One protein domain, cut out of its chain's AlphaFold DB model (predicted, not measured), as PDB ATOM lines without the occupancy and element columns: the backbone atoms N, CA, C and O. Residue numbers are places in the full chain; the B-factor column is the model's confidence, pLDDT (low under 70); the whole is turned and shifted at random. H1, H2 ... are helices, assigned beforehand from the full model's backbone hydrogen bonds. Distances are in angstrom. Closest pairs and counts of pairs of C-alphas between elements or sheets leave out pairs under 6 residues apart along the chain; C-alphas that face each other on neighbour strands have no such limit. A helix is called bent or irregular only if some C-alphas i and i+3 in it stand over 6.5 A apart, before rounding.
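This is residues 30 to 81 of the 81 residues of the protein "DUF1127 domain-containing protein" of Mesorhizobium sp. M4B.F.Ca.ET.143.01.1.1 (UniProt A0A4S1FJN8). A long helix, H1, has a shorter helix, H3, folded back beside its later part, and the small helix H2 sits in the turn between them. The first residues of H1, 30 to 36, stick out at one end, and the tail after H3, residues 73 to 81, reverses direction and ends at the opposite end of the long axis. The printed part has 52 residues with three named helices, in the order H1, H2, H3, and no named strand; the class is all helix. The whole is loose, with a radius of gyration of the C-alphas of 12.5 A, and spans 42 by 20 by 13 A.

H1 is residues 30 to 48, 26.8 A from first to last C-alpha; C-alpha 30 is at (173.414, 273.606, 216.096). H2 is residues 53 to 58. H3 is residues 63 to 72, 14.7 A long, and ends with C-alpha 72 at (160.509, 263.721, 222.891). H3 is irregular, but only just: C-alphas 64 and 67 are 6.8 A apart.

H1 touches H3 with residues 41 to 48 alone, and their closest C-alphas, those of Val 41 and Ala 71, are 5.6 A apart. The two helices run opposite ways at a shallow tilt of 24 degrees. H1 and H2 are apart. H2 and H3 are close but not clearly touching, with the closest C-alphas, of Asp 53 and Arg 63, 6.8 A apart. Their lines are only just about perpendicular, at 71 degrees. In H1 and H2 every O i to N i+4 pair is within hydrogen-bond range; in H3, 4 of 6 are.

The C-alphas farthest apart, of Ser 31 and Gly 81, are 42.0 A apart. The printed part has no cut, and the links H1 to H2 and H2 to H3 are tight. Residues 78 to 81 have pLDDT under 70; the mean of the printed part is 81.4.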
ATOM      1  N   ARG A  30     174.721 274.281 216.117       81.62
ATOM      2  CA  ARG A  30     173.414 273.606 216.096       81.62
ATOM      3  C   ARG A  30     173.552 272.147 215.678       81.62
ATOM      4  O   ARG A  30     173.142 271.289 216.440       81.62
ATOM      5  N   SER A  31     174.227 271.861 214.567       79.31
ATOM      6  CA  SER A  31     174.408 270.489 214.078       79.31
ATOM      7  C   SER A  31     175.139 269.587 215.074       79.31
ATOM      8  O   SER A  31     174.743 268.443 215.265       79.31
ATOM      9  N   VAL A  32     176.178 270.093 215.747       80.44
ATOM     10  CA  VAL A  32     176.883 269.347 216.803       80.44
ATOM     11  C   VAL A  32     175.977 269.122 218.015       80.44
ATOM     12  O   VAL A  32     175.971 268.026 218.569       80.44
ATOM     13  N   SER A  33     175.190 270.125 218.413       83.44
ATOM     14  CA  SER A  33     174.234 269.989 219.523       83.44
ATOM     15  C   SER A  33     173.130 268.980 219.200       83.44
ATOM     16  O   SER A  33     172.789 268.159 220.048       83.44
ATOM     17  N   ASP A  34     172.619 268.998 217.969       84.62
ATOM     18  CA  ASP A  34     171.605 268.063 217.484       84.62
ATOM     19  C   ASP A  34     172.162 266.636 217.436       84.62
ATOM     20  O   ASP A  34     171.523 265.711 217.930       84.62
ATOM     21  N   ALA A  35     173.389 266.452 216.939       77.12
ATOM     22  CA  ALA A  35     174.057 265.152 216.915       77.12
ATOM     23  C   ALA A  35     174.345 264.611 218.327       77.12
ATOM     24  O   ALA A  35     174.150 263.424 218.590       77.12
ATOM     25  N   ALA A  36     174.775 265.475 219.252       78.50
ATOM     26  CA  ALA A  36     174.992 265.100 220.647       78.50
ATOM     27  C   ALA A  36     173.678 264.699 221.335       78.50
ATOM     28  O   ALA A  36     173.640 263.713 222.072       78.50
ATOM     29  N   ARG A  37     172.591 265.434 221.063       83.44
ATOM     30  CA  ARG A  37     171.251 265.100 221.553       83.44
ATOM     31  C   ARG A  37     170.778 263.763 220.994       83.44
ATOM     32  O   ARG A  37     170.289 262.937 221.761       83.44
ATOM     33  N   ASP A  38     170.956 263.534 219.700       85.69
ATOM     34  CA  ASP A  38     170.553 262.288 219.054       85.69
ATOM     35  C   ASP A  38     171.322 261.088 219.626       85.69
ATOM     36  O   ASP A  38     170.723 260.076 219.984       85.69
ATOM     37  N   GLU A  39     172.635 261.210 219.841       83.56
ATOM     38  CA  GLU A  39     173.403 260.129 220.469       83.56
ATOM     39  C   GLU A  39     173.006 259.897 221.935       83.56
ATOM     40  O   GLU A  39     172.937 258.747 222.377       83.56
ATOM     41  N   ALA A  40     172.681 260.950 222.690       82.12
ATOM     42  CA  ALA A  40     172.161 260.807 224.050       82.12
ATOM     43  C   ALA A  40     170.816 260.056 224.074       82.12
ATOM     44  O   ALA A  40     170.620 259.168 224.914       82.12
ATOM     45  N   VAL A  41     169.920 260.352 223.125       85.31
ATOM     46  CA  VAL A  41     168.649 259.635 222.935       85.31
ATOM     47  C   VAL A  41     168.915 258.176 222.575       85.31
ATOM     48  O   VAL A  41     168.421 257.284 223.262       85.31
ATOM     49  N   ARG A  42     169.763 257.901 221.575       85.44
ATOM     50  CA  ARG A  42     170.113 256.526 221.176       85.44
ATOM     51  C   ARG A  42     170.727 255.725 222.322       85.44
ATOM     52  O   ARG A  42     170.363 254.567 222.523       85.44
ATOM     53  N   ARG A  43     171.641 256.319 223.094       86.31
ATOM     54  CA  ARG A  43     172.256 255.678 224.266       86.31
ATOM     55  C   ARG A  43     171.213 255.340 225.326       86.31
ATOM     56  O   ARG A  43     171.243 254.238 225.865       86.31
ATOM     57  N   SER A  44     170.301 256.268 225.592       83.12
ATOM     58  CA  SER A  44     169.221 256.076 226.560       83.12
ATOM     59  C   SER A  44     168.264 254.975 226.101       83.12
ATOM     60  O   SER A  44     167.972 254.081 226.889       83.12
ATOM     61  N   LEU A  45     167.877 254.954 224.818       85.25
ATOM     62  CA  LEU A  45     167.049 253.900 224.217       85.25
ATOM     63  C   LEU A  45     167.696 252.515 224.316       85.25
ATOM     64  O   LEU A  45     167.016 251.553 224.658       85.25
ATOM     65  N   ARG A  46     169.010 252.400 224.085       85.88
ATOM     66  CA  ARG A  46     169.740 251.133 224.285       85.88
ATOM     67  C   ARG A  46     169.718 250.675 225.743       85.88
ATOM     68  O   ARG A  46     169.643 249.480 225.996       85.88
ATOM     69  N   HIS A  47     169.789 251.612 226.688       84.50
ATOM     70  CA  HIS A  47     169.779 251.300 228.115       84.50
ATOM     71  C   HIS A  47     168.405 250.791 228.572       84.50
ATOM     72  O   HIS A  47     168.318 249.756 229.224       84.50
ATOM     73  N   VAL A  48     167.329 251.486 228.193       82.81
ATOM     74  CA  VAL A  48     165.960 251.119 228.597       82.81
ATOM     75  C   VAL A  48     165.362 249.996 227.747       82.81
ATOM     76  O   VAL A  48     164.460 249.303 228.202       82.81
ATOM     77  N   GLY A  49     165.876 249.764 226.535       77.38
ATOM     78  CA  GLY A  49     165.447 248.660 225.673       77.38
ATOM     79  C   GLY A  49     165.712 247.276 226.278       77.38
ATOM     80  O   GLY A  49     165.030 246.321 225.920       77.38
ATOM     81  N   GLY A  50     166.657 247.178 227.219       83.25
ATOM     82  CA  GLY A  50     166.934 245.955 227.975       83.25
ATOM     83  C   GLY A  50     165.989 245.702 229.155       83.25
ATOM     84  O   GLY A  50     166.103 244.659 229.794       83.25
ATOM     85  N   PHE A  51     165.080 246.628 229.473       86.56
ATOM     86  CA  PHE A  51     164.121 246.432 230.556       86.56
ATOM     87  C   PHE A  51     162.998 245.481 230.147       86.56
ATOM     88  O   PHE A  51     162.514 245.497 229.014       86.56
ATOM     89  N   ASP A  52     162.589 244.642 231.094       84.94
ATOM     90  CA  ASP A  52     161.455 243.745 230.915       84.94
ATOM     91  C   ASP A  52     160.123 244.514 230.942       84.94
ATOM     92  O   ASP A  52     159.998 245.538 231.619       84.94
ATOM     93  N   ASP A  53     159.104 243.999 230.246       85.56
ATOM     94  CA  ASP A  53     157.774 244.626 230.190       85.56
ATOM     95  C   ASP A  53     157.113 244.745 231.565       85.56
ATOM     96  O   ASP A  53     156.334 245.674 231.788       85.56
ATOM     97  N   ARG A  54     157.413 243.831 232.497       85.56
ATOM     98  CA  ARG A  54     156.887 243.911 233.865       85.56
ATOM     99  C   ARG A  54     157.475 245.101 234.611       85.56
ATOM    100  O   ARG A  54     156.720 245.880 235.175       85.56
ATOM    101  N   LEU A  55     158.790 245.298 234.523       86.44
ATOM    102  CA  LEU A  55     159.467 246.431 235.157       86.44
ATOM    103  C   LEU A  55     158.996 247.768 234.575       86.44
ATOM    104  O   LEU A  55     158.791 248.724 235.315       86.44
ATOM    105  N   LEU A  56     158.795 247.830 233.256       87.44
ATOM    106  CA  LEU A  56     158.246 249.014 232.591       87.44
ATOM    107  C   LEU A  56     156.816 249.314 233.071       87.44
ATOM    108  O   LEU A  56     156.506 250.459 233.403       87.44
ATOM    109  N   ARG A  57     155.965 248.287 233.189       85.62
ATOM    110  CA  ARG A  57     154.609 248.425 233.740       85.62
ATOM    111  C   ARG A  57     154.597 248.866 235.199       85.62
ATOM    112  O   ARG A  57     153.777 249.714 235.537       85.62
ATOM    113  N   ASP A  58     155.506 248.355 236.024       87.38
ATOM    114  CA  ASP A  58     155.595 248.710 237.447       87.38
ATOM    115  C   ASP A  58     155.884 250.205 237.651       87.38
ATOM    116  O   ASP A  58     155.388 250.817 238.594       87.38
ATOM    117  N   ILE A  59     156.633 250.828 236.733       83.62
ATOM    118  CA  ILE A  59     156.882 252.281 236.734       83.62
ATOM    119  C   ILE A  59     155.862 253.074 235.896       83.62
ATOM    120  O   ILE A  59     156.024 254.279 235.700       83.62
ATOM    121  N   GLY A  60     154.809 252.416 235.404       85.56
ATOM    122  CA  GLY A  60     153.718 253.039 234.658       85.56
ATOM    123  C   GLY A  60     154.073 253.466 233.231       85.56
ATOM    124  O   GLY A  60     153.484 254.428 232.742       85.56
ATOM    125  N   VAL A  61     155.026 252.789 232.577       85.38
ATOM    126  CA  VAL A  61     155.492 253.084 231.210       85.38
ATOM    127  C   VAL A  61     155.238 251.890 230.283       85.38
ATOM    128  O   VAL A  61     155.625 250.763 230.578       85.38
ATOM    129  N   GLY A  62     154.616 252.124 229.129       86.00
ATOM    130  CA  GLY A  62     154.526 251.146 228.045       86.00
ATOM    131  C   GLY A  62     155.804 251.071 227.203       86.00
ATOM    132  O   GLY A  62     156.488 252.074 226.994       86.00
ATOM    133  N   ARG A  63     156.124 249.888 226.657       87.12
ATOM    134  CA  ARG A  63     157.258 249.699 225.728       87.12
ATOM    135  C   ARG A  63     157.148 250.612 224.499       87.12
ATOM    136  O   ARG A  63     158.148 251.148 224.033       87.12
ATOM    137  N   ASP A  64     155.929 250.813 224.007       86.50
ATOM    138  CA  ASP A  64     155.574 251.720 222.914       86.50
ATOM    139  C   ASP A  64     155.807 253.200 223.258       86.50
ATOM    140  O   ASP A  64     156.082 254.014 222.377       86.50
ATOM    141  N   GLU A  65     155.767 253.554 224.542       83.75
ATOM    142  CA  GLU A  65     155.941 254.928 225.015       83.75
ATOM    143  C   GLU A  65     157.412 255.307 225.210       83.75
ATOM    144  O   GLU A  65     157.732 256.494 225.237       83.75
ATOM    145  N   ILE A  66     158.326 254.331 225.285       85.25
ATOM    146  CA  ILE A  66     159.762 254.553 225.519       85.25
ATOM    147  C   ILE A  66     160.344 255.574 224.541       85.25
ATOM    148  O   ILE A  66     161.065 256.483 224.955       85.25
ATOM    149  N   PHE A  67     160.027 255.452 223.250       82.62
ATOM    150  CA  PHE A  67     160.523 256.395 222.251       82.62
ATOM    151  C   PHE A  67     160.027 257.818 222.532       82.62
ATOM    152  O   PHE A  67     160.816 258.759 222.526       82.62
ATOM    153  N   ASN A  68     158.746 257.976 222.864       84.38
ATOM    154  CA  ASN A  68     158.153 259.280 223.153       84.38
ATOM    155  C   ASN A  68     158.722 259.898 224.440       84.38
ATOM    156  O   ASN A  68     159.017 261.093 224.476       84.38
ATOM    157  N   VAL A  69     158.949 259.092 225.479       82.56
ATOM    158  CA  VAL A  69     159.541 259.557 226.741       82.56
ATOM    159  C   VAL A  69     160.995 259.979 226.537       82.56
ATOM    160  O   VAL A  69     161.390 261.065 226.955       82.56
ATOM    161  N   VAL A  70     161.795 259.150 225.865       82.00
ATOM    162  CA  VAL A  70     163.245 259.359 225.753       82.00
ATOM    163  C   VAL A  70     163.602 260.373 224.666       82.00
ATOM    164  O   VAL A  70     164.445 261.239 224.894       82.00
ATOM    165  N   ALA A  71     162.986 260.290 223.484       77.88
ATOM    166  CA  ALA A  71     163.320 261.163 222.358       77.88
ATOM    167  C   ALA A  71     162.615 262.523 222.446       77.88
ATOM    168  O   ALA A  71     163.202 263.552 222.099       77.88
ATOM    169  N   LEU A  72     161.364 262.533 222.916       80.38
ATOM    170  CA  LEU A  72     160.509 263.721 222.891       80.38
ATOM    171  C   LEU A  72     160.301 264.343 224.279       80.38
ATOM    172  O   LEU A  72     159.794 265.460 224.362       80.38
ATOM    173  N   GLY A  73     160.712 263.671 225.362       77.44
ATOM    174  CA  GLY A  73     160.499 264.156 226.731       77.44
ATOM    175  C   GLY A  73     159.023 264.185 227.132       77.44
ATOM    176  O   GLY A  73     158.644 264.916 228.046       77.44
ATOM    177  N   ILE A  74     158.175 263.436 226.425       80.38
ATOM    178  CA  ILE A  74     156.736 263.391 226.674       80.38
ATOM    179  C   ILE A  74     156.494 262.500 227.888       80.38
ATOM    180  O   ILE A  74     157.017 261.392 227.971       80.38
ATOM    181  N   LYS A  75     155.700 262.978 228.846       80.31
ATOM    182  CA  LYS A  75     155.357 262.195 230.035       80.31
ATOM    183  C   LYS A  75     154.544 260.954 229.616       80.31
ATOM    184  O   LYS A  75     153.635 261.116 228.801       80.31
ATOM    185  N   PRO A  76     154.835 259.750 230.150       78.19
ATOM    186  CA  PRO A  76     154.039 258.563 229.849       78.19
ATOM    187  C   PRO A  76     152.583 258.803 230.249       78.19
ATOM    188  O   PRO A  76     152.315 259.483 231.252       78.19
ATOM    189  N   ALA A  77     151.643 258.257 229.479       74.31
ATOM    190  CA  ALA A  77     150.252 258.253 229.893       74.31
ATOM    191  C   ALA A  77     150.187 257.375 231.144       74.31
ATOM    192  O   ALA A  77     150.368 256.169 231.060       74.31
ATOM    193  N   SER A  78     150.032 257.969 232.329       64.75
ATOM    194  CA  SER A  78     150.046 257.211 233.582       64.75
ATOM    195  C   SER A  78     148.954 256.136 233.546       64.75
ATOM    196  O   SER A  78     147.773 256.458 233.626       64.75
ATOM    197  N   ARG A  79     149.353 254.866 233.393       63.03
ATOM    198  CA  ARG A  79     148.452 253.697 233.375       63.03
ATOM    199  C   ARG A  79     148.417 252.948 234.711       63.03
ATOM    200  O   ARG A  79     147.990 251.801 234.745       63.03
ATOM    201  N   LEU A  80     148.875 253.571 235.798       59.50
ATOM    202  CA  LEU A  80     148.756 253.001 237.141       59.50
ATOM    203  C   LEU A  80     147.298 253.143 237.602       59.50
ATOM    204  O   LEU A  80     146.910 254.183 238.137       59.50
ATOM    205  N   GLY A  81     146.502 252.118 237.306       54.31
ATOM    206  CA  GLY A  81     145.152 251.880 237.807       54.31
ATOM    207  C   GLY A  81     145.074 250.494 238.425       54.31
ATOM    208  O   GLY A  81     145.768 249.593 237.902       54.31
TER     209      GLY A  81